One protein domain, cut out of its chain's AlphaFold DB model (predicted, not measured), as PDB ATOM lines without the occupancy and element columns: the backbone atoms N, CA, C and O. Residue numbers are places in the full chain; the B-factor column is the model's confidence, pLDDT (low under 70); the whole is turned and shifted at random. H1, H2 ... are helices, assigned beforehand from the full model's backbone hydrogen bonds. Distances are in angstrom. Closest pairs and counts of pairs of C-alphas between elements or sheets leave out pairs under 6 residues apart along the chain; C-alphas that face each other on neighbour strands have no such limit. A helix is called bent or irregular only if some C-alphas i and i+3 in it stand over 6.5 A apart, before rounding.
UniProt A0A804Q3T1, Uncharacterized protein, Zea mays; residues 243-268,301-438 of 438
ATOM      1  N   ARG A 243     230.960 276.628 190.071       55.47
ATOM      2  CA  ARG A 243     230.342 277.877 189.614       55.47
ATOM      3  C   ARG A 243     229.404 277.595 188.437       55.47
ATOM      4  O   ARG A 243     229.814 277.581 187.283       55.47
ATOM      5  N   GLY A 244     228.130 277.385 188.756       59.53
ATOM      6  CA  GLY A 244     227.063 277.103 187.792       59.53
ATOM      7  C   GLY A 244     226.378 275.750 187.980       59.53
ATOM      8  O   GLY A 244     225.403 275.490 187.282       59.53
ATOM      9  N   ILE A 245     226.842 274.914 188.918       66.06
ATOM     10  CA  ILE A 245     226.207 273.616 189.187       66.06
ATOM     11  C   ILE A 245     225.010 273.769 190.125       66.06
ATOM     12  O   ILE A 245     223.961 273.187 189.867       66.06
ATOM     13  N   LEU A 246     225.144 274.569 191.188       73.31
ATOM     14  CA  LEU A 246     224.002 274.945 192.018       73.31
ATOM     15  C   LEU A 246     223.336 276.186 191.427       73.31
ATOM     16  O   LEU A 246     223.951 277.248 191.305       73.31
ATOM     17  N   SER A 247     222.058 276.067 191.087       79.75
ATOM     18  CA  SER A 247     221.218 277.227 190.818       79.75
ATOM     19  C   SER A 247     221.071 278.084 192.080       79.75
ATOM     20  O   SER A 247     221.166 277.588 193.205       79.75
ATOM     21  N   LYS A 248     220.751 279.375 191.911       80.06
ATOM     22  CA  LYS A 248     220.448 280.263 193.049       80.06
ATOM     23  C   LYS A 248     219.360 279.683 193.961       80.06
ATOM     24  O   LYS A 248     219.446 279.807 195.174       80.06
ATOM     25  N   GLN A 249     218.366 279.002 193.387       80.12
ATOM     26  CA  GLN A 249     217.290 278.372 194.151       80.12
ATOM     27  C   GLN A 249     217.783 277.176 194.976       80.12
ATOM     28  O   GLN A 249     217.377 277.012 196.126       80.12
ATOM     29  N   GLU A 250     218.660 276.343 194.412       80.56
ATOM     30  CA  GLU A 250     219.269 275.222 195.137       80.56
ATOM     31  C   GLU A 250     220.200 275.719 196.242       80.56
ATOM     32  O   GLU A 250     220.156 275.175 197.341       80.56
ATOM     33  N   ALA A 251     220.970 276.783 195.993       82.94
ATOM     34  CA  ALA A 251     221.802 277.429 197.004       82.94
ATOM     35  C   ALA A 251     220.960 278.017 198.148       82.94
ATOM     36  O   ALA A 251     221.260 277.769 199.312       82.94
ATOM     37  N   THR A 252     219.859 278.708 197.835       83.81
ATOM     38  CA  THR A 252     218.900 279.208 198.832       83.81
ATOM     39  C   THR A 252     218.277 278.070 199.646       83.81
ATOM     40  O   THR A 252     218.203 278.148 200.871       83.81
ATOM     41  N   SER A 253     217.850 276.984 198.991       84.69
ATOM     42  CA  SER A 253     217.287 275.815 199.680       84.69
ATOM     43  C   SER A 253     218.323 275.120 200.568       84.69
ATOM     44  O   SER A 253     218.009 274.730 201.693       84.69
ATOM     45  N   LEU A 254     219.560 274.989 200.082       85.81
ATOM     46  CA  LEU A 254     220.687 274.442 200.829       85.81
ATOM     47  C   LEU A 254     220.988 275.307 202.058       85.81
ATOM     48  O   LEU A 254     221.072 274.764 203.156       85.81
ATOM     49  N   LEU A 255     221.063 276.634 201.899       87.75
ATOM     50  CA  LEU A 255     221.278 277.576 202.999       87.75
ATOM     51  C   LEU A 255     220.170 277.473 204.049       87.75
ATOM     52  O   LEU A 255     220.470 277.291 205.223       87.75
ATOM     53  N   ASN A 256     218.900 277.508 203.632       86.50
ATOM     54  CA  ASN A 256     217.751 277.374 204.530       86.50
ATOM     55  C   ASN A 256     217.870 276.107 205.399       86.50
ATOM     56  O   ASN A 256     217.798 276.171 206.627       86.50
ATOM     57  N   LYS A 257     218.150 274.955 204.779       86.12
ATOM     58  CA  LYS A 257     218.303 273.685 205.502       86.12
ATOM     59  C   LYS A 257     219.530 273.665 206.420       86.12
ATOM     60  O   LYS A 257     219.446 273.151 207.534       86.12
ATOM     61  N   VAL A 258     220.661 274.224 205.981       88.75
ATOM     62  CA  VAL A 258     221.884 274.349 206.797       88.75
ATOM     63  C   VAL A 258     221.614 275.203 208.037       88.75
ATOM     64  O   VAL A 258     221.954 274.796 209.148       88.75
ATOM     65  N   LEU A 259     220.937 276.340 207.874       88.94
ATOM     66  CA  LEU A 259     220.570 277.229 208.974       88.94
ATOM     67  C   LEU A 259     219.553 276.582 209.917       88.94
ATOM     68  O   LEU A 259     219.728 276.659 211.130       88.94
ATOM     69  N   HIS A 260     218.558 275.856 209.398       86.69
ATOM     70  CA  HIS A 260     217.663 275.050 210.234       86.69
ATOM     71  C   HIS A 260     218.418 274.003 211.053       86.69
ATOM     72  O   HIS A 260     218.100 273.799 212.224       86.69
ATOM     73  N   LYS A 261     219.448 273.367 210.487       85.25
ATOM     74  CA  LYS A 261     220.276 272.415 211.234       85.25
ATOM     75  C   LYS A 261     221.074 273.099 212.342       85.25
ATOM     76  O   LYS A 261     221.137 272.573 213.452       85.25
ATOM     77  N   ILE A 262     221.641 274.274 212.067       88.88
ATOM     78  CA  ILE A 262     222.336 275.095 213.070       88.88
ATOM     79  C   ILE A 262     221.360 275.498 214.187       88.88
ATOM     80  O   ILE A 262     221.691 275.364 215.364       88.88
ATOM     81  N   LEU A 263     220.137 275.906 213.845       87.50
ATOM     82  CA  LEU A 263     219.081 276.238 214.809       87.50
ATOM     83  C   LEU A 263     218.700 275.047 215.700       87.50
ATOM     84  O   LEU A 263     218.602 275.202 216.916       87.50
ATOM     85  N   SER A 264     218.537 273.863 215.108       84.88
ATOM     86  CA  SER A 264     218.137 272.631 215.802       84.88
ATOM     87  C   SER A 264     219.277 271.939 216.560       84.88
ATOM     88  O   SER A 264     219.042 270.954 217.262       84.88
ATOM     89  N   SER A 265     220.515 272.418 216.421       83.12
ATOM     90  CA  SER A 265     221.679 271.804 217.058       83.12
ATOM     91  C   SER A 265     221.592 271.890 218.591       83.12
ATOM     92  O   SER A 265     221.381 272.959 219.175       83.12
ATOM     93  N   LYS A 266     221.743 270.749 219.271       75.81
ATOM     94  CA  LYS A 266     221.830 270.697 220.737       75.81
ATOM     95  C   LYS A 266     223.256 271.058 221.142       75.81
ATOM     96  O   LYS A 266     224.193 270.425 220.676       75.81
ATOM     97  N   MET A 267     223.411 272.069 221.991       64.12
ATOM     98  CA  MET A 267     224.709 272.467 222.536       64.12
ATOM     99  C   MET A 267     224.773 272.035 223.993       64.12
ATOM    100  O   MET A 267     224.174 272.683 224.850       64.12
ATOM    101  N   ARG A 268     225.458 270.923 224.281       57.38
ATOM    102  CA  ARG A 268     225.721 270.527 225.671       57.38
ATOM    103  C   ARG A 268     226.670 271.533 226.302       57.38
ATOM    104  O   ARG A 268     227.738 271.820 225.755       57.38
ATOM    105  N   LYS A 301     232.532 262.447 221.759       74.44
ATOM    106  CA  LYS A 301     231.212 262.801 221.216       74.44
ATOM    107  C   LYS A 301     231.040 264.319 221.091       74.44
ATOM    108  O   LYS A 301     230.605 264.800 220.047       74.44
ATOM    109  N   GLN A 302     231.423 265.077 222.118       76.94
ATOM    110  CA  GLN A 302     231.336 266.539 222.083       76.94
ATOM    111  C   GLN A 302     232.265 267.152 221.019       76.94
ATOM    112  O   GLN A 302     231.891 268.123 220.360       76.94
ATOM    113  N   SER A 303     233.466 266.598 220.825       81.44
ATOM    114  CA  SER A 303     234.377 267.024 219.753       81.44
ATOM    115  C   SER A 303     233.768 266.783 218.365       81.44
ATOM    116  O   SER A 303     233.789 267.678 217.522       81.44
ATOM    117  N   GLU A 304     233.136 265.630 218.129       81.75
ATOM    118  CA  GLU A 304     232.463 265.346 216.853       81.75
ATOM    119  C   GLU A 304     231.256 266.269 216.602       81.75
ATOM    120  O   GLU A 304     231.066 266.753 215.483       81.75
ATOM    121  N   GLU A 305     230.480 266.602 217.640       83.56
ATOM    122  CA  GLU A 305     229.403 267.600 217.554       83.56
ATOM    123  C   GLU A 305     229.949 268.992 217.180       83.56
ATOM    124  O   GLU A 305     229.409 269.659 216.289       83.56
ATOM    125  N   ARG A 306     231.066 269.414 217.794       87.19
ATOM    126  CA  ARG A 306     231.754 270.675 217.462       87.19
ATOM    127  C   ARG A 306     232.280 270.683 216.028       87.19
ATOM    128  O   ARG A 306     232.064 271.663 215.316       87.19
ATOM    129  N   LYS A 307     232.910 269.597 215.571       87.38
ATOM    130  CA  LYS A 307     233.382 269.452 214.182       87.38
ATOM    131  C   LYS A 307     232.227 269.518 213.190       87.38
ATOM    132  O   LYS A 307     232.315 270.248 212.203       87.38
ATOM    133  N   SER A 308     231.123 268.823 213.470       87.25
ATOM    134  CA  SER A 308     229.927 268.885 212.628       87.25
ATOM    135  C   SER A 308     229.351 270.299 212.572       87.25
ATOM    136  O   SER A 308     228.944 270.737 211.500       87.25
ATOM    137  N   MET A 309     229.316 271.031 213.686       88.75
ATOM    138  CA  MET A 309     228.843 272.414 213.692       88.75
ATOM    139  C   MET A 309     229.775 273.343 212.913       88.75
ATOM    140  O   MET A 309     229.295 274.152 212.119       88.75
ATOM    141  N   ALA A 310     231.091 273.208 213.097       90.94
ATOM    142  CA  ALA A 310     232.074 273.960 212.329       90.94
ATOM    143  C   ALA A 310     231.881 273.725 210.824       90.94
ATOM    144  O   ALA A 310     231.845 274.686 210.070       90.94
ATOM    145  N   ALA A 311     231.649 272.485 210.393       90.81
ATOM    146  CA  ALA A 311     231.367 272.175 208.994       90.81
ATOM    147  C   ALA A 311     230.077 272.830 208.464       90.81
ATOM    148  O   ALA A 311     230.055 273.346 207.346       90.81
ATOM    149  N   MET A 312     228.998 272.856 209.254       90.94
ATOM    150  CA  MET A 312     227.753 273.522 208.846       90.94
ATOM    151  C   MET A 312     227.921 275.045 208.766       90.94
ATOM    152  O   MET A 312     227.413 275.667 207.835       90.94
ATOM    153  N   LEU A 313     228.665 275.647 209.700       92.56
ATOM    154  CA  LEU A 313     229.006 277.070 209.662       92.56
ATOM    155  C   LEU A 313     229.920 277.395 208.469       92.56
ATOM    156  O   LEU A 313     229.638 278.347 207.747       92.56
ATOM    157  N   SER A 314     230.953 276.582 208.215       91.50
ATOM    158  CA  SER A 314     231.815 276.651 207.022       91.50
ATOM    159  C   SER A 314     230.977 276.702 205.744       91.50
ATOM    160  O   SER A 314     231.191 277.558 204.886       91.50
ATOM    161  N   LEU A 315     230.000 275.798 205.625       90.56
ATOM    162  CA  LEU A 315     229.126 275.704 204.462       90.56
ATOM    163  C   LEU A 315     228.207 276.924 204.328       90.56
ATOM    164  O   LEU A 315     228.087 277.469 203.234       90.56
ATOM    165  N   ALA A 316     227.604 277.392 205.424       90.44
ATOM    166  CA  ALA A 316     226.785 278.605 205.415       90.44
ATOM    167  C   ALA A 316     227.597 279.831 204.961       90.44
ATOM    168  O   ALA A 316     227.155 280.573 204.087       90.44
ATOM    169  N   VAL A 317     228.813 279.999 205.495       89.38
ATOM    170  CA  VAL A 317     229.737 281.075 205.105       89.38
ATOM    171  C   VAL A 317     230.083 280.993 203.619       89.38
ATOM    172  O   VAL A 317     230.024 282.009 202.928       89.38
ATOM    173  N   ALA A 318     230.410 279.801 203.111       87.94
ATOM    174  CA  ALA A 318     230.740 279.607 201.700       87.94
ATOM    175  C   ALA A 318     229.570 279.983 200.772       87.94
ATOM    176  O   ALA A 318     229.773 280.676 199.779       87.94
ATOM    177  N   ILE A 319     228.339 279.588 201.117       86.31
ATOM    178  CA  ILE A 319     227.147 279.910 200.317       86.31
ATOM    179  C   ILE A 319     226.880 281.423 200.295       86.31
ATOM    180  O   ILE A 319     226.571 281.971 199.234       86.31
ATOM    181  N   CYS A 320     227.020 282.103 201.439       84.44
ATOM    182  CA  CYS A 320     226.811 283.548 201.529       84.44
ATOM    183  C   CYS A 320     227.904 284.346 200.795       84.44
ATOM    184  O   CYS A 320     227.589 285.292 200.079       84.44
ATOM    185  N   ASN A 321     229.177 283.955 200.924       81.19
ATOM    186  CA  ASN A 321     230.304 284.698 200.346       81.19
ATOM    187  C   ASN A 321     230.421 284.564 198.819       81.19
ATOM    188  O   ASN A 321     230.886 285.489 198.157       81.19
ATOM    189  N   GLU A 322     229.998 283.441 198.237       75.06
ATOM    190  CA  GLU A 322     230.098 283.208 196.788       75.06
ATOM    191  C   GLU A 322     228.973 283.895 195.979       75.06
ATOM    192  O   GLU A 322     228.758 283.573 194.808       75.06
ATOM    193  N   ASN A 323     228.237 284.844 196.581       68.12
ATOM    194  CA  ASN A 323     227.085 285.539 195.982       68.12
ATOM    195  C   ASN A 323     226.049 284.574 195.371       68.12
ATOM    196  O   ASN A 323     225.368 284.895 194.388       68.12
ATOM    197  N   MET A 324     225.939 283.362 195.927       72.00
ATOM    198  CA  MET A 324     225.044 282.327 195.403       72.00
ATOM    199  C   MET A 324     223.579 282.582 195.761       72.00
ATOM    200  O   MET A 324     222.684 282.018 195.133       72.00
ATOM    201  N   VAL A 325     223.332 283.455 196.735       72.31
ATOM    202  CA  VAL A 325     222.005 283.778 197.258       72.31
ATOM    203  C   VAL A 325     221.735 285.266 197.016       72.31
ATOM    204  O   VAL A 325     222.614 286.097 197.232       72.31
ATOM    205  N   SER A 326     220.551 285.606 196.492       75.81
ATOM    206  CA  SER A 326     220.110 287.009 196.398       75.81
ATOM    207  C   SER A 326     219.575 287.494 197.742       75.81
ATOM    208  O   SER A 326     219.246 286.672 198.589       75.81
ATOM    209  N   GLU A 327     219.416 288.804 197.918       73.94
ATOM    210  CA  GLU A 327     218.786 289.380 199.114       73.94
ATOM    211  C   GLU A 327     217.410 288.741 199.395       73.94
ATOM    212  O   GLU A 327     217.146 288.299 200.511       73.94
ATOM    213  N   GLU A 328     216.567 288.544 198.370       74.50
ATOM    214  CA  GLU A 328     215.255 287.904 198.555       74.50
ATOM    215  C   GLU A 328     215.360 286.405 198.870       74.50
ATOM    216  O   GLU A 328     214.559 285.858 199.630       74.50
ATOM    217  N   GLY A 329     216.343 285.721 198.276       75.06
ATOM    218  CA  GLY A 329     216.621 284.318 198.573       75.06
ATOM    219  C   GLY A 329     217.125 284.136 200.002       75.06
ATOM    220  O   GLY A 329     216.760 283.168 200.667       75.06
ATOM    221  N   PHE A 330     217.915 285.086 200.492       76.94
ATOM    222  CA  PHE A 330     218.447 285.072 201.842       76.94
ATOM    223  C   PHE A 330     217.333 285.292 202.866       76.94
ATOM    224  O   PHE A 330     217.154 284.431 203.721       76.94
ATOM    225  N   ALA A 331     216.487 286.310 202.681       75.19
ATOM    226  CA  ALA A 331     215.322 286.547 203.537       75.19
ATOM    227  C   ALA A 331     214.361 285.336 203.586       75.19
ATOM    228  O   ALA A 331     213.734 285.048 204.607       75.19
ATOM    229  N   TYR A 332     214.257 284.570 202.490       76.62
ATOM    230  CA  TYR A 332     213.524 283.297 202.467       76.62
ATOM    231  C   TYR A 332     214.245 282.157 203.208       76.62
ATOM    232  O   TYR A 332     213.601 281.246 203.736       76.62
ATOM    233  N   ALA A 333     215.577 282.157 203.230       74.00
ATOM    234  CA  ALA A 333     216.376 281.185 203.969       74.00
ATOM    235  C   ALA A 333     216.420 281.473 205.475       74.00
ATOM    236  O   ALA A 333     216.621 280.542 206.257       74.00
ATOM    237  N   THR A 334     216.182 282.723 205.877       70.56
ATOM    238  CA  THR A 334     216.246 283.185 207.266       70.56
ATOM    239  C   THR A 334     214.923 283.737 207.839       70.56
ATOM    240  O   THR A 334     214.936 284.736 208.559       70.56
ATOM    241  N   PRO A 335     213.749 283.094 207.640       57.25
ATOM    242  CA  PRO A 335     212.490 283.578 208.195       57.25
ATOM    243  C   PRO A 335     212.504 283.398 209.722       57.25
ATOM    244  O   PRO A 335     212.114 282.361 210.256       57.25
ATOM    245  N   GLY A 336     213.012 284.407 210.433       62.44
ATOM    246  CA  GLY A 336     213.278 284.354 211.870       62.44
ATOM    247  C   GLY A 336     214.706 284.733 212.273       62.44
ATOM    248  O   GLY A 336     215.243 284.117 213.193       62.44
ATOM    249  N   ASP A 337     215.312 285.746 211.646       73.38
ATOM    250  CA  ASP A 337     216.674 286.235 211.941       73.38
ATOM    251  C   ASP A 337     216.971 286.438 213.431       73.38
ATOM    252  O   ASP A 337     218.081 286.176 213.890       73.38
ATOM    253  N   ALA A 338     215.975 286.832 214.228       82.69
ATOM    254  CA  ALA A 338     216.119 286.951 215.678       82.69
ATOM    255  C   ALA A 338     216.460 285.613 216.366       82.69
ATOM    256  O   ALA A 338     217.252 285.584 217.310       82.69
ATOM    257  N   ALA A 339     215.876 284.500 215.908       88.19
ATOM    258  CA  ALA A 339     216.162 283.169 216.438       88.19
ATOM    259  C   ALA A 339     217.566 282.706 216.037       88.19
ATOM    260  O   ALA A 339     218.292 282.165 216.872       88.19
ATOM    261  N   LEU A 340     217.968 282.979 214.792       89.56
ATOM    262  CA  LEU A 340     219.310 282.674 214.307       89.56
ATOM    263  C   LEU A 340     220.368 283.500 215.042       89.56
ATOM    264  O   LEU A 340     221.304 282.924 215.587       89.56
ATOM    265  N   ALA A 341     220.180 284.814 215.172       90.06
ATOM    266  CA  ALA A 341     221.076 285.687 215.929       90.06
ATOM    267  C   ALA A 341     221.205 285.240 217.397       90.06
ATOM    268  O   ALA A 341     222.310 285.183 217.942       90.06
ATOM    269  N   LYS A 342     220.091 284.837 218.027       91.56
ATOM    270  CA  LYS A 342     220.096 284.267 219.380       91.56
ATOM    271  C   LYS A 342     220.889 282.961 219.443       91.56
ATOM    272  O   LYS A 342     221.694 282.799 220.360       91.56
ATOM    273  N   LYS A 343     220.697 282.055 218.481       92.25
ATOM    274  CA  LYS A 343     221.415 280.775 218.437       92.25
ATOM    275  C   LYS A 343     222.909 280.964 218.187       92.25
ATOM    276  O   LYS A 343     223.713 280.335 218.861       92.25
ATOM    277  N   LEU A 344     223.299 281.858 217.280       93.69
ATOM    278  CA  LEU A 344     224.706 282.189 217.049       93.69
ATOM    279  C   LEU A 344     225.353 282.763 218.315       93.69
ATOM    280  O   LEU A 344     226.487 282.410 218.629       93.69
ATOM    281  N   LYS A 345     224.621 283.575 219.094       93.38
ATOM    282  CA  LYS A 345     225.124 284.113 220.366       93.38
ATOM    283  C   LYS A 345     225.353 283.000 221.387       93.38
ATOM    284  O   LYS A 345     226.366 282.992 222.076       93.38
ATOM    285  N   GLU A 346     224.420 282.054 221.479       92.69
ATOM    286  CA  GLU A 346     224.554 280.854 222.313       92.69
ATOM    287  C   GLU A 346     225.767 280.009 221.894       92.69
ATOM    288  O   GLU A 346     226.541 279.594 222.752       92.69
ATOM    289  N   ILE A 347     225.975 279.809 220.587       92.88
ATOM    290  CA  ILE A 347     227.120 279.061 220.050       92.88
ATOM    291  C   ILE A 347     228.441 279.716 220.448       92.88
ATOM    292  O   ILE A 347     229.344 278.999 220.874       92.88
ATOM    293  N   VAL A 348     228.557 281.046 220.349       93.62
ATOM    294  CA  VAL A 348     229.760 281.767 220.802       93.62
ATOM    295  C   VAL A 348     230.019 281.461 222.274       93.62
ATOM    296  O   VAL A 348     231.090 280.961 222.594       93.62
ATOM    297  N   LYS A 349     229.005 281.622 223.134       91.62
ATOM    298  CA  LYS A 349     229.130 281.409 224.584       91.62
ATOM    299  C   LYS A 349     229.555 280.000 224.978       91.62
ATOM    300  O   LYS A 349     230.412 279.809 225.832       91.62
ATOM    301  N   VAL A 350     228.969 278.983 224.349       89.38
ATOM    302  CA  VAL A 350     229.325 277.579 224.628       89.38
ATOM    303  C   VAL A 350     230.756 277.258 224.174       89.38
ATOM    304  O   VAL A 350     231.375 276.320 224.680       89.38
ATOM    305  N   ASN A 351     231.302 278.041 223.243       90.12
ATOM    306  CA  ASN A 351     232.626 277.854 222.668       90.12
ATOM    307  C   ASN A 351     233.612 278.950 223.097       90.12
ATOM    308  O   ASN A 351     234.550 279.212 222.366       90.12
ATOM    309  N   GLU A 352     233.469 279.543 224.283       85.94
ATOM    310  CA  GLU A 352     234.451 280.498 224.837       85.94
ATOM    311  C   GLU A 352     235.719 279.816 225.394       85.94
ATOM    312  O   GLU A 352     236.612 280.466 225.922       85.94
ATOM    313  N   GLN A 353     235.845 278.492 225.272       85.00
ATOM    314  CA  GLN A 353     237.009 277.749 225.758       85.00
ATOM    315  C   GLN A 353     238.220 277.923 224.833       85.00
ATOM    316  O   GLN A 353     238.089 277.785 223.619       85.00
ATOM    317  N   SER A 354     239.416 278.107 225.398       83.19
ATOM    318  CA  SER A 354     240.685 278.256 224.662       83.19
ATOM    319  C   SER A 354     241.164 276.931 224.033       83.19
ATOM    320  O   SER A 354     242.215 276.394 224.375       83.19
ATOM    321  N   THR A 355     240.377 276.374 223.108       88.12
ATOM    322  CA  THR A 355     240.710 275.205 222.278       88.12
ATOM    323  C   THR A 355     240.669 275.579 220.796       88.12
ATOM    324  O   THR A 355     239.942 276.490 220.396       88.12
ATOM    325  N   ALA A 356     241.441 274.879 219.959       86.88
ATOM    326  CA  ALA A 356     241.504 275.174 218.525       86.88
ATOM    327  C   ALA A 356     240.147 274.961 217.822       86.88
ATOM    328  O   ALA A 356     239.790 275.719 216.919       86.88
ATOM    329  N   GLU A 357     239.369 273.963 218.256       87.38
ATOM    330  CA  GLU A 357     238.028 273.684 217.721       87.38
ATOM    331  C   GLU A 357     237.035 274.796 218.077       87.38
ATOM    332  O   GLU A 357     236.326 275.292 217.200       87.38
ATOM    333  N   CYS A 358     237.020 275.237 219.339       90.88
ATOM    334  CA  CYS A 358     236.179 276.349 219.772       90.88
ATOM    335  C   CYS A 358     236.558 277.650 219.050       90.88
ATOM    336  O   CYS A 358     235.677 278.327 218.522       90.88
ATOM    337  N   LEU A 359     237.858 277.956 218.936       91.06
ATOM    338  CA  LEU A 359     238.344 279.121 218.193       91.06
ATOM    339  C   LEU A 359     237.863 279.090 216.738       91.06
ATOM    340  O   LEU A 359     237.364 280.092 216.224       91.06
ATOM    341  N   ARG A 360     237.962 277.932 216.072       91.31
ATOM    342  CA  ARG A 360     237.466 277.754 214.702       91.31
ATOM    343  C   ARG A 360     235.970 278.061 214.599       91.31
ATOM    344  O   ARG A 360     235.572 278.770 213.678       91.31
ATOM    345  N   ILE A 361     235.153 277.564 215.529       92.75
ATOM    346  CA  ILE A 361     233.706 277.831 215.556       92.75
ATOM    347  C   ILE A 361     233.435 279.329 215.716       92.75
ATOM    348  O   ILE A 361     232.679 279.888 214.926       92.75
ATOM    349  N   VAL A 362     234.073 279.998 216.681       93.75
ATOM    350  CA  VAL A 362     233.861 281.437 216.921       93.75
ATOM    351  C   VAL A 362     234.277 282.262 215.698       93.75
ATOM    352  O   VAL A 362     233.525 283.136 215.265       93.75
ATOM    353  N   LYS A 363     235.414 281.941 215.062       92.69
ATOM    354  CA  LYS A 363     235.840 282.581 213.804       92.69
ATOM    355  C   LYS A 363     234.796 282.411 212.697       92.69
ATOM    356  O   LYS A 363     234.479 283.383 212.012       92.69
ATOM    357  N   LEU A 364     234.243 281.209 212.537       92.75
ATOM    358  CA  LEU A 364     233.200 280.932 211.547       92.75
ATOM    359  C   LEU A 364     231.891 281.671 211.852       92.75
ATOM    360  O   LEU A 364     231.260 282.176 210.928       92.75
ATOM    361  N   VAL A 365     231.503 281.801 213.125       94.25
ATOM    362  CA  VAL A 365     230.343 282.618 213.513       94.25
ATOM    363  C   VAL A 365     230.573 284.086 213.153       94.25
ATOM    364  O   VAL A 365     229.692 284.694 212.553       94.25
ATOM    365  N   CYS A 366     231.752 284.651 213.435       93.19
ATOM    366  CA  CYS A 366     232.079 286.020 213.021       93.19
ATOM    367  C   CYS A 366     231.975 286.196 211.499       93.19
ATOM    368  O   CYS A 366     231.377 287.161 211.032       93.19
ATOM    369  N   GLN A 367     232.524 285.252 210.728       91.88
ATOM    370  CA  GLN A 367     232.449 285.276 209.264       91.88
ATOM    371  C   GLN A 367     231.009 285.184 208.762       91.88
ATOM    372  O   GLN A 367     230.641 285.916 207.848       91.88
ATOM    373  N   LEU A 368     230.189 284.328 209.378       91.50
ATOM    374  CA  LEU A 368     228.784 284.195 209.017       91.50
ATOM    375  C   LEU A 368     228.031 285.492 209.304       91.50
ATOM    376  O   LEU A 368     227.338 285.975 208.423       91.50
ATOM    377  N   VAL A 369     228.215 286.106 210.477       91.25
ATOM    378  CA  VAL A 369     227.581 287.392 210.816       91.25
ATOM    379  C   VAL A 369     227.969 288.484 209.819       91.25
ATOM    380  O   VAL A 369     227.097 289.197 209.330       91.25
ATOM    381  N   VAL A 370     229.256 288.592 209.475       90.25
ATOM    382  CA  VAL A 370     229.734 289.539 208.455       90.25
ATOM    383  C   VAL A 370     229.043 289.287 207.113       90.25
ATOM    384  O   VAL A 370     228.525 290.228 206.516       90.25
ATOM    385  N   ALA A 371     228.990 288.031 206.665       88.50
ATOM    386  CA  ALA A 371     228.364 287.664 205.400       88.50
ATOM    387  C   ALA A 371     226.849 287.938 205.403       88.50
ATOM    388  O   ALA A 371     226.324 288.499 204.447       88.50
ATOM    389  N   MET A 372     226.149 287.614 206.494       87.19
ATOM    390  CA  MET A 372     224.715 287.880 206.649       87.19
ATOM    391  C   MET A 372     224.409 289.378 206.566       87.19
ATOM    392  O   MET A 372     223.526 289.772 205.818       87.19
ATOM    393  N   VAL A 373     225.172 290.221 207.272       87.81
ATOM    394  CA  VAL A 373     224.972 291.681 207.261       87.81
ATOM    395  C   VAL A 373     225.243 292.286 205.881       87.81
ATOM    396  O   VAL A 373     224.612 293.271 205.506       87.81
ATOM    397  N   GLN A 374     226.175 291.711 205.118       85.62
ATOM    398  CA  GLN A 374     226.444 292.142 203.744       85.62
ATOM    399  C   GLN A 374     225.315 291.769 202.777       85.62
ATOM    400  O   GLN A 374     225.058 292.530 201.845       85.62
ATOM    401  N   VAL A 375     224.660 290.623 202.984       82.50
ATOM    402  CA  VAL A 375     223.553 290.155 202.136       82.50
ATOM    403  C   VAL A 375     222.229 290.826 202.513       82.50
ATOM    404  O   VAL A 375     221.507 291.263 201.623       82.50
ATOM    405  N   GLU A 376     221.925 290.946 203.808       83.25
ATOM    406  CA  GLU A 376     220.708 291.572 204.332       83.25
ATOM    407  C   GLU A 376     221.038 292.505 205.515       83.25
ATOM    408  O   GLU A 376     221.046 292.087 206.677       83.25
ATOM    409  N   PRO A 377     221.258 293.812 205.272       84.00
ATOM    410  CA  PRO A 377     221.562 294.776 206.335       84.00
ATOM    411  C   PRO A 377     220.471 294.899 207.414       84.00
ATOM    412  O   PRO A 377     220.741 295.360 208.525       84.00
ATOM    413  N   GLY A 378     219.238 294.464 207.125       82.12
ATOM    414  CA  GLY A 378     218.137 294.418 208.091       82.12
ATOM    415  C   GLY A 378     218.443 293.567 209.330       82.12
ATOM    416  O   GLY A 378     217.979 293.890 210.429       82.12
ATOM    417  N   CYS A 379     219.306 292.550 209.207       83.12
ATOM    418  CA  CYS A 379     219.639 291.663 210.318       83.12
ATOM    419  C   CYS A 379     220.441 292.356 211.439       83.12
ATOM    420  O   CYS A 379     220.482 291.858 212.568       83.12
ATOM    421  N   ILE A 380     221.043 293.527 211.173       86.44
ATOM    422  CA  ILE A 380     221.834 294.295 212.151       86.44
ATOM    423  C   ILE A 380     221.017 294.588 213.419       86.44
ATOM    424  O   ILE A 380     221.529 294.464 214.535       86.44
ATOM    425  N   ALA A 381     219.731 294.928 213.270       87.19
ATOM    426  CA  ALA A 381     218.857 295.240 214.399       87.19
ATOM    427  C   ALA A 381     218.714 294.056 215.374       87.19
ATOM    428  O   ALA A 381     218.661 294.256 216.590       87.19
ATOM    429  N   HIS A 382     218.708 292.822 214.862       88.50
ATOM    430  CA  HIS A 382     218.604 291.610 215.675       88.50
ATOM    431  C   HIS A 382     219.882 291.340 216.474       88.50
ATOM    432  O   HIS A 382     219.802 291.025 217.663       88.50
ATOM    433  N   PHE A 383     221.056 291.520 215.865       88.94
ATOM    434  CA  PHE A 383     222.336 291.365 216.559       88.94
ATOM    435  C   PHE A 383     222.560 292.454 217.614       88.94
ATOM    436  O   PHE A 383     222.966 292.148 218.739       88.94
ATOM    437  N   ASN A 384     222.229 293.709 217.293       88.06
ATOM    438  CA  ASN A 384     222.352 294.828 218.228       88.06
ATOM    439  C   ASN A 384     221.371 294.703 219.401       88.06
ATOM    440  O   ASN A 384     221.766 294.884 220.551       88.06
ATOM    441  N   GLY A 385     220.115 294.321 219.140       86.00
ATOM    442  CA  GLY A 385     219.113 294.101 220.190       86.00
ATOM    443  C   GLY A 385     219.470 292.968 221.160       86.00
ATOM    444  O   GLY A 385     219.003 292.962 222.297       86.00
ATOM    445  N   LEU A 386     220.317 292.028 220.736       88.31
ATOM    446  CA  LEU A 386     220.814 290.936 221.566       88.31
ATOM    447  C   LEU A 386     222.148 291.242 222.246       88.31
ATOM    448  O   LEU A 386     222.641 290.359 222.939       88.31
ATOM    449  N   ASP A 387     222.744 292.424 222.066       89.31
ATOM    450  CA  ASP A 387     224.101 292.744 222.534       89.31
ATOM    451  C   ASP A 387     225.120 291.667 222.107       89.31
ATOM    452  O   ASP A 387     225.800 291.034 222.919       89.31
ATOM    453  N   PHE A 388     225.121 291.331 220.813       90.88
ATOM    454  CA  PHE A 388     225.969 290.267 220.267       90.88
ATOM    455  C   PHE A 388     227.463 290.602 220.371       90.88
ATOM    456  O   PHE A 388     228.276 289.729 220.676       90.88
ATOM    457  N   MET A 389     227.815 291.875 220.166       91.38
ATOM    458  CA  MET A 389     229.206 292.337 220.177       91.38
ATOM    459  C   MET A 389     229.896 292.157 221.527       91.38
ATOM    460  O   MET A 389     231.086 291.847 221.554       91.38
ATOM    461  N   SER A 390     229.162 292.288 222.632       90.38
ATOM    462  CA  SER A 390     229.688 292.019 223.972       90.38
ATOM    463  C   SER A 390     230.202 290.579 224.096       90.38
ATOM    464  O   SER A 390     231.349 290.365 224.477       90.38
ATOM    465  N   SER A 391     229.429 289.592 223.623       93.19
ATOM    466  CA  SER A 391     229.855 288.183 223.637       93.19
ATOM    467  C   SER A 391     231.008 287.882 222.679       93.19
ATOM    468  O   SER A 391     231.866 287.070 222.999       93.19
ATOM    469  N   LEU A 392     231.084 288.550 221.521       92.94
ATOM    470  CA  LEU A 392     232.263 288.419 220.656       92.94
ATOM    471  C   LEU A 392     233.530 288.996 221.299       92.94
ATOM    472  O   LEU A 392     234.615 288.459 221.093       92.94
ATOM    473  N   THR A 393     233.396 290.088 222.052       92.69
ATOM    474  CA  THR A 393     234.523 290.730 222.739       92.69
ATOM    475  C   THR A 393     235.023 289.855 223.889       92.69
ATOM    476  O   THR A 393     236.221 289.622 223.989       92.69
ATOM    477  N   GLU A 394     234.112 289.283 224.680       93.44
ATOM    478  CA  GLU A 394     234.424 288.315 225.742       93.44
ATOM    479  C   GLU A 394     235.136 287.061 225.195       93.44
ATOM    480  O   GLU A 394     236.179 286.643 225.711       93.44
ATOM    481  N   ALA A 395     234.638 286.501 224.085       93.31
ATOM    482  CA  ALA A 395     235.284 285.376 223.412       93.31
ATOM    483  C   ALA A 395     236.676 285.743 222.870       93.31
ATOM    484  O   ALA A 395     237.618 284.964 223.007       93.31
ATOM    485  N   LEU A 396     236.835 286.938 222.285       93.31
ATOM    486  CA  LEU A 396     238.127 287.432 221.805       93.31
ATOM    487  C   LEU A 396     239.152 287.551 222.936       93.31
ATOM    488  O   LEU A 396     240.290 287.119 222.764       93.31
ATOM    489  N   GLU A 397     238.762 288.117 224.078       92.88
ATOM    490  CA  GLU A 397     239.643 288.240 225.244       92.88
ATOM    491  C   GLU A 397     240.119 286.859 225.711       92.88
ATOM    492  O   GLU A 397     241.324 286.634 225.846       92.88
ATOM    493  N   THR A 398     239.190 285.908 225.841       92.25
ATOM    494  CA  THR A 398     239.468 284.543 226.319       92.25
ATOM    495  C   THR A 398     240.311 283.711 225.340       92.25
ATOM    496  O   THR A 398     241.071 282.827 225.745       92.25
ATOM    497  N   MET A 399     240.194 283.975 224.036       91.81
ATOM    498  CA  MET A 399     240.833 283.181 222.980       91.81
ATOM    499  C   MET A 399     242.062 283.836 222.340       91.81
ATOM    500  O   MET A 399     242.678 283.231 221.465       91.81
ATOM    501  N   SER A 400     242.430 285.047 222.756       90.31
ATOM    502  CA  SER A 400     243.530 285.814 222.156       90.31
ATOM    503  C   SER A 400     244.854 285.038 222.114       90.31
ATOM    504  O   SER A 400     245.458 284.912 221.051       90.31
ATOM    505  N   GLU A 401     245.255 284.428 223.232       89.31
ATOM    506  CA  GLU A 401     246.513 283.673 223.321       89.31
ATOM    507  C   GLU A 401     246.549 282.463 222.378       89.31
ATOM    508  O   GLU A 401     247.575 282.195 221.745       89.31
ATOM    509  N   ILE A 402     245.439 281.723 222.264       89.44
ATOM    510  CA  ILE A 402     245.383 280.560 221.373       89.44
ATOM    511  C   ILE A 402     245.329 280.984 219.902       89.44
ATOM    512  O   ILE A 402     245.978 280.343 219.080       89.44
ATOM    513  N   ASP A 403     244.621 282.063 219.562       89.19
ATOM    514  CA  ASP A 403     244.592 282.602 218.197       89.19
ATOM    515  C   ASP A 403     245.992 283.054 217.749       89.19
ATOM    516  O   ASP A 403     246.437 282.688 216.658       89.19
ATOM    517  N   ASP A 404     246.740 283.722 218.632       86.88
ATOM    518  CA  ASP A 404     248.138 284.096 218.392       86.88
ATOM    519  C   ASP A 404     249.042 282.864 218.216       86.88
ATOM    520  O   ASP A 404     249.900 282.833 217.329       86.88
ATOM    521  N   CYS A 405     248.839 281.807 219.010       85.00
ATOM    522  CA  CYS A 405     249.591 280.558 218.863       85.00
ATOM    523  C   CYS A 405     249.275 279.829 217.547       85.00
ATOM    524  O   CYS A 405     250.168 279.239 216.933       85.00
ATOM    525  N   MET A 406     248.023 279.877 217.084       83.06
ATOM    526  CA  MET A 406     247.601 279.208 215.851       83.06
ATOM    527  C   MET A 406     248.238 279.813 214.592       83.06
ATOM    528  O   MET A 406     248.325 279.123 213.575       83.06
ATOM    529  N   LEU A 407     248.791 281.033 214.659       71.25
ATOM    530  CA  LEU A 407     249.615 281.605 213.584       71.25
ATOM    531  C   LEU A 407     250.808 280.710 213.212       71.25
ATOM    532  O   LEU A 407     251.222 280.687 212.053       71.25
ATOM    533  N   PHE A 408     251.344 279.952 214.172       74.44
ATOM    534  CA  PHE A 408     252.470 279.043 213.949       74.44
ATOM    535  C   PHE A 408     252.044 277.644 213.487       74.44
ATOM    536  O   PHE A 408     252.876 276.905 212.964       74.44
ATOM    537  N   ALA A 409     250.774 277.272 213.675       67.44
ATOM    538  CA  ALA A 409     250.271 275.936 213.361       67.44
ATOM    539  C   ALA A 409     249.981 275.736 211.862       67.44
ATOM    540  O   ALA A 409     250.003 274.602 211.397       67.44
ATOM    541  N   GLY A 410     249.770 276.826 211.110       59.22
ATOM    542  CA  GLY A 410     249.451 276.791 209.681       59.22
ATOM    543  C   GLY A 410     248.052 276.223 209.415       59.22
ATOM    544  O   GLY A 410     247.801 275.036 209.587       59.22
ATOM    545  N   ASN A 411     247.117 277.054 208.952       56.56
ATOM    546  CA  ASN A 411     245.748 276.602 208.685       56.56
ATOM    547  C   ASN A 411     245.561 276.250 207.199       56.56
ATOM    548  O   ASN A 411     245.261 277.117 206.380       56.56
ATOM    549  N   GLU A 412     245.705 274.968 206.841       50.19
ATOM    550  CA  GLU A 412     245.511 274.484 205.459       50.19
ATOM    551  C   GLU A 412     244.024 274.412 205.033       50.19
ATOM    552  O   GLU A 412     243.728 274.373 203.837       50.19
ATOM    553  N   HIS A 413     243.081 274.458 205.987       50.25
ATOM    554  CA  HIS A 413     241.644 274.226 205.757       50.25
ATOM    555  C   HIS A 413     240.730 275.439 206.009       50.25
ATOM    556  O   HIS A 413     239.519 275.270 206.129       50.25
ATOM    557  N   GLU A 414     241.256 276.666 206.105       59.44
ATOM    558  CA  GLU A 414     240.366 277.836 206.172       59.44
ATOM    559  C   GLU A 414     239.621 278.028 204.840       59.44
ATOM    560  O   GLU A 414     240.231 278.162 203.777       59.44
ATOM    561  N   VAL A 415     238.284 278.034 204.926       54.22
ATOM    562  CA  VAL A 415     237.349 278.241 203.803       54.22
ATOM    563  C   VAL A 415     237.552 279.618 203.166       54.22
ATOM    564  O   VAL A 415     237.402 279.779 201.960       54.22
ATOM    565  N   THR A 416     237.948 280.611 203.965       51.47
ATOM    566  CA  THR A 416     238.280 281.961 203.508       51.47
ATOM    567  C   THR A 416     239.793 282.170 203.575       51.47
ATOM    568  O   THR A 416     240.413 282.020 204.624       51.47
ATOM    569  N   LYS A 417     240.414 282.498 202.436       57.41
ATOM    570  CA  LYS A 417     241.838 282.864 202.354       57.41
ATOM    571  C   LYS A 417     241.973 284.359 202.031       57.41
ATOM    572  O   LYS A 417     241.212 284.847 201.197       57.41
ATOM    573  N   PRO A 418     242.952 285.080 202.614       56.00
ATOM    574  CA  PRO A 418     243.968 284.611 203.563       56.00
ATOM    575  C   PRO A 418     243.400 284.361 204.963       56.00
ATOM    576  O   PRO A 418     242.349 284.898 205.305       56.00
ATOM    577  N   ALA A 419     244.125 283.576 205.766       67.19
ATOM    578  CA  ALA A 419     243.694 283.266 207.118       67.19
ATOM    579  C   ALA A 419     243.606 284.530 207.982       67.19
ATOM    580  O   ALA A 419     244.547 285.327 208.020       67.19
ATOM    581  N   ARG A 420     242.466 284.738 208.648       82.00
ATOM    582  CA  ARG A 420     242.192 285.962 209.431       82.00
ATOM    583  C   ARG A 420     242.239 285.659 210.919       82.00
ATOM    584  O   ARG A 420     241.680 284.652 211.339       82.00
ATOM    585  N   SER A 421     242.859 286.525 211.717       88.81
ATOM    586  CA  SER A 421     242.769 286.424 213.180       88.81
ATOM    587  C   SER A 421     241.343 286.699 213.656       88.81
ATOM    588  O   SER A 421     240.588 287.441 213.010       88.81
ATOM    589  N   LEU A 422     240.974 286.140 214.806       90.56
ATOM    590  CA  LEU A 422     239.718 286.442 215.481       90.56
ATOM    591  C   LEU A 422     239.601 287.947 215.749       90.56
ATOM    592  O   LEU A 422     238.559 288.533 215.467       90.56
ATOM    593  N   ALA A 423     240.688 288.601 216.170       91.19
ATOM    594  CA  ALA A 423     240.721 290.051 216.381       91.19
ATOM    595  C   ALA A 423     240.325 290.842 215.119       91.19
ATOM    596  O   ALA A 423     239.551 291.799 215.188       91.19
ATOM    597  N   SER A 424     240.822 290.429 213.946       91.75
ATOM    598  CA  SER A 424     240.461 291.058 212.672       91.75
ATOM    599  C   SER A 424     238.990 290.846 212.321       91.75
ATOM    600  O   SER A 424     238.357 291.765 211.803       91.75
ATOM    601  N   LEU A 425     238.455 289.647 212.571       91.94
ATOM    602  CA  LEU A 425     237.061 289.305 212.278       91.94
ATOM    603  C   LEU A 425     236.092 290.049 213.203       91.94
ATOM    604  O   LEU A 425     235.113 290.621 212.731       91.94
ATOM    605  N   VAL A 426     236.394 290.117 214.502       93.12
ATOM    606  CA  VAL A 426     235.588 290.860 215.485       93.12
ATOM    607  C   VAL A 426     235.580 292.353 215.162       93.12
ATOM    608  O   VAL A 426     234.525 292.981 215.200       93.12
ATOM    609  N   LYS A 427     236.724 292.928 214.769       92.94
ATOM    610  CA  LYS A 427     236.806 294.341 214.367       92.94
ATOM    611  C   LYS A 427     235.950 294.656 213.136       92.94
ATOM    612  O   LYS A 427     235.328 295.714 213.075       92.94
ATOM    613  N   GLU A 428     235.929 293.763 212.153       92.31
ATOM    614  CA  GLU A 428     235.090 293.907 210.961       92.31
ATOM    615  C   GLU A 428     233.601 293.789 211.299       92.31
ATOM    616  O   GLU A 428     232.827 294.670 210.924       92.31
ATOM    617  N   ALA A 429     233.217 292.763 212.064       90.94
ATOM    618  CA  ALA A 429     231.845 292.588 212.539       90.94
ATOM    619  C   ALA A 429     231.367 293.820 213.325       90.94
ATOM    620  O   ALA A 429     230.276 294.330 213.075       90.94
ATOM    621  N   GLN A 430     232.218 294.368 214.200       91.50
ATOM    622  CA  GLN A 430     231.932 295.590 214.949       91.50
ATOM    623  C   GLN A 430     231.693 296.798 214.035       91.50
ATOM    624  O   GLN A 430     230.787 297.592 214.290       91.50
ATOM    625  N   GLY A 431     232.505 296.956 212.985       90.25
ATOM    626  CA  GLY A 431     232.353 298.036 212.011       90.25
ATOM    627  C   GLY A 431     231.008 297.976 211.293       90.25
ATOM    628  O   GLY A 431     230.320 298.990 211.202       90.25
ATOM    629  N   LEU A 432     230.609 296.784 210.846       88.75
ATOM    630  CA  LEU A 432     229.348 296.572 210.138       88.75
ATOM    631  C   LEU A 432     228.134 296.725 211.060       88.75
ATOM    632  O   LEU A 432     227.193 297.429 210.710       88.75
ATOM    633  N   LEU A 433     228.163 296.175 212.272       86.75
ATOM    634  CA  LEU A 433     227.028 296.276 213.199       86.75
ATOM    635  C   LEU A 433     226.785 297.709 213.711       86.75
ATOM    636  O   LEU A 433     225.655 298.058 214.061       86.75
ATOM    637  N   ASN A 434     227.806 298.572 213.670       84.62
ATOM    638  CA  ASN A 434     227.678 299.995 214.002       84.62
ATOM    639  C   ASN A 434     227.095 300.854 212.871       84.62
ATOM    640  O   ASN A 434     226.620 301.956 213.140       84.62
ATOM    641  N   THR A 435     227.093 300.379 211.620       77.12
ATOM    642  CA  THR A 435     226.581 301.183 210.491       77.12
ATOM    643  C   THR A 435     225.073 301.457 210.533       77.12
ATOM    644  O   THR A 435     224.624 302.377 209.862       77.12
ATOM    645  N   ALA A 436     224.299 300.763 211.378       56.38
ATOM    646  CA  ALA A 436     222.866 301.026 211.570       56.38
ATOM    647  C   ALA A 436     222.540 302.175 212.552       56.38
ATOM    648  O   ALA A 436     221.367 302.441 212.804       56.38
ATOM    649  N   GLN A 437     223.545 302.843 213.137       46.56
ATOM    650  CA  GLN A 437     223.348 304.037 213.981       46.56
ATOM    651  C   GLN A 437     223.486 305.369 213.213       46.56
ATOM    652  O   GLN A 437     223.440 306.428 213.842       46.56
ATOM    653  N   GLY A 438     223.691 305.320 211.889       37.78
ATOM    654  CA  GLY A 438     223.907 306.483 211.017       37.78
ATOM    655  C   GLY A 438     222.658 306.973 210.304       37.78
ATOM    656  O   GLY A 438     221.913 306.114 209.785       37.78
TER     657      GLY A 438
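Overview. This is residues 243 to 268 and 301 to 438 of the 438 residues of an uncharacterized protein of Zea mays (UniProt A0A804Q3T1). Helix H5 runs through the middle of a compact body of helices, with H4, H7 and H8 packed on it in a four-helix bundle that runs up and down, each helix against the one before. The longest helix, H2, packs on another side of H5, H1 packs on H2, and the short helices H3 and H6 lie towards the end of the body where H5 ends. The printed part has 164 residues with eight named helices, H1 to H8 in chain order, and no named strand; the class is all helix. The radius of gyration of the C-alphas is 15.1 A, and the spans are 40 by 38 by 32 A.

Along the chain. Find C-alpha 301 at (231.212, 262.801, 221.216); from there H2, residues 301 to 321, runs 30.3 A. Next look at H5, residues 356 to 375, 28.6 A long. H4 is residues 337 to 350, 19.9 A. H7, residues 388 to 406, spans 24.7 A; it is irregular, with C-alphas 398 and 401 7.7 A apart and a kink of 61 degrees near residue 399. H8, residues 422 to 437, spans 24.1 A and ends at C-alpha 437, (223.348, 304.037, 213.981); it is only just irregular, with C-alphas 433 and 436 6.52 A apart. H1, residues 248 to 264, spans 24.1 A from (220.448, 280.263, 193.049). H3 is residues 327 to 333 and H6 residues 377 to 385.

Arrangement. Start at Val 317 of H2 and Leu 368 of H5, the closest C-alphas of the two, 5.1 A apart; these helices touch at a shallow tilt of 26 degrees, the same way. H5 is the hub, touching five helices. H8 touches it at 29 degrees, a shallow tilt, closest at Val 370 and Ala 429, 5.5 A. H4 and H5 form a helical hairpin, closest at Val 348 and Val 362, 5.7 A. H7 and H8 form another, closest at Leu 396 and Ala 423, 6.6 A. H5 touches H7 with residues 356 to 362 alone, at a steep tilt of 48 degrees. H6 touches H8 about perpendicular, at 80 degrees, closest at Ile 380 and Leu 433, 5.7 A. H1 touches H2, closest at Leu 255 and Ala 316, 6.1 A, and H3, closest at Asn 256 and Ala 333, 4.1 A. Every O i to N i+4 pair is within hydrogen-bond range in H1 to H5; H6 has 3 of 5, H7 13 of 15 and H8 9 of 12.

Size, cuts and confidence. The farthest C-alphas, of Lys 301 and Gly 438, are 45.4 A apart. Residues 269 to 300 are not printed, and the gap from C-alpha 268 to C-alpha 301 is 10.5 A. The link from H7 to H8, residues 407 to 421, is long. The mean pLDDT of the printed part is 82.6; 22 residues are under 70, among them 409 to 419.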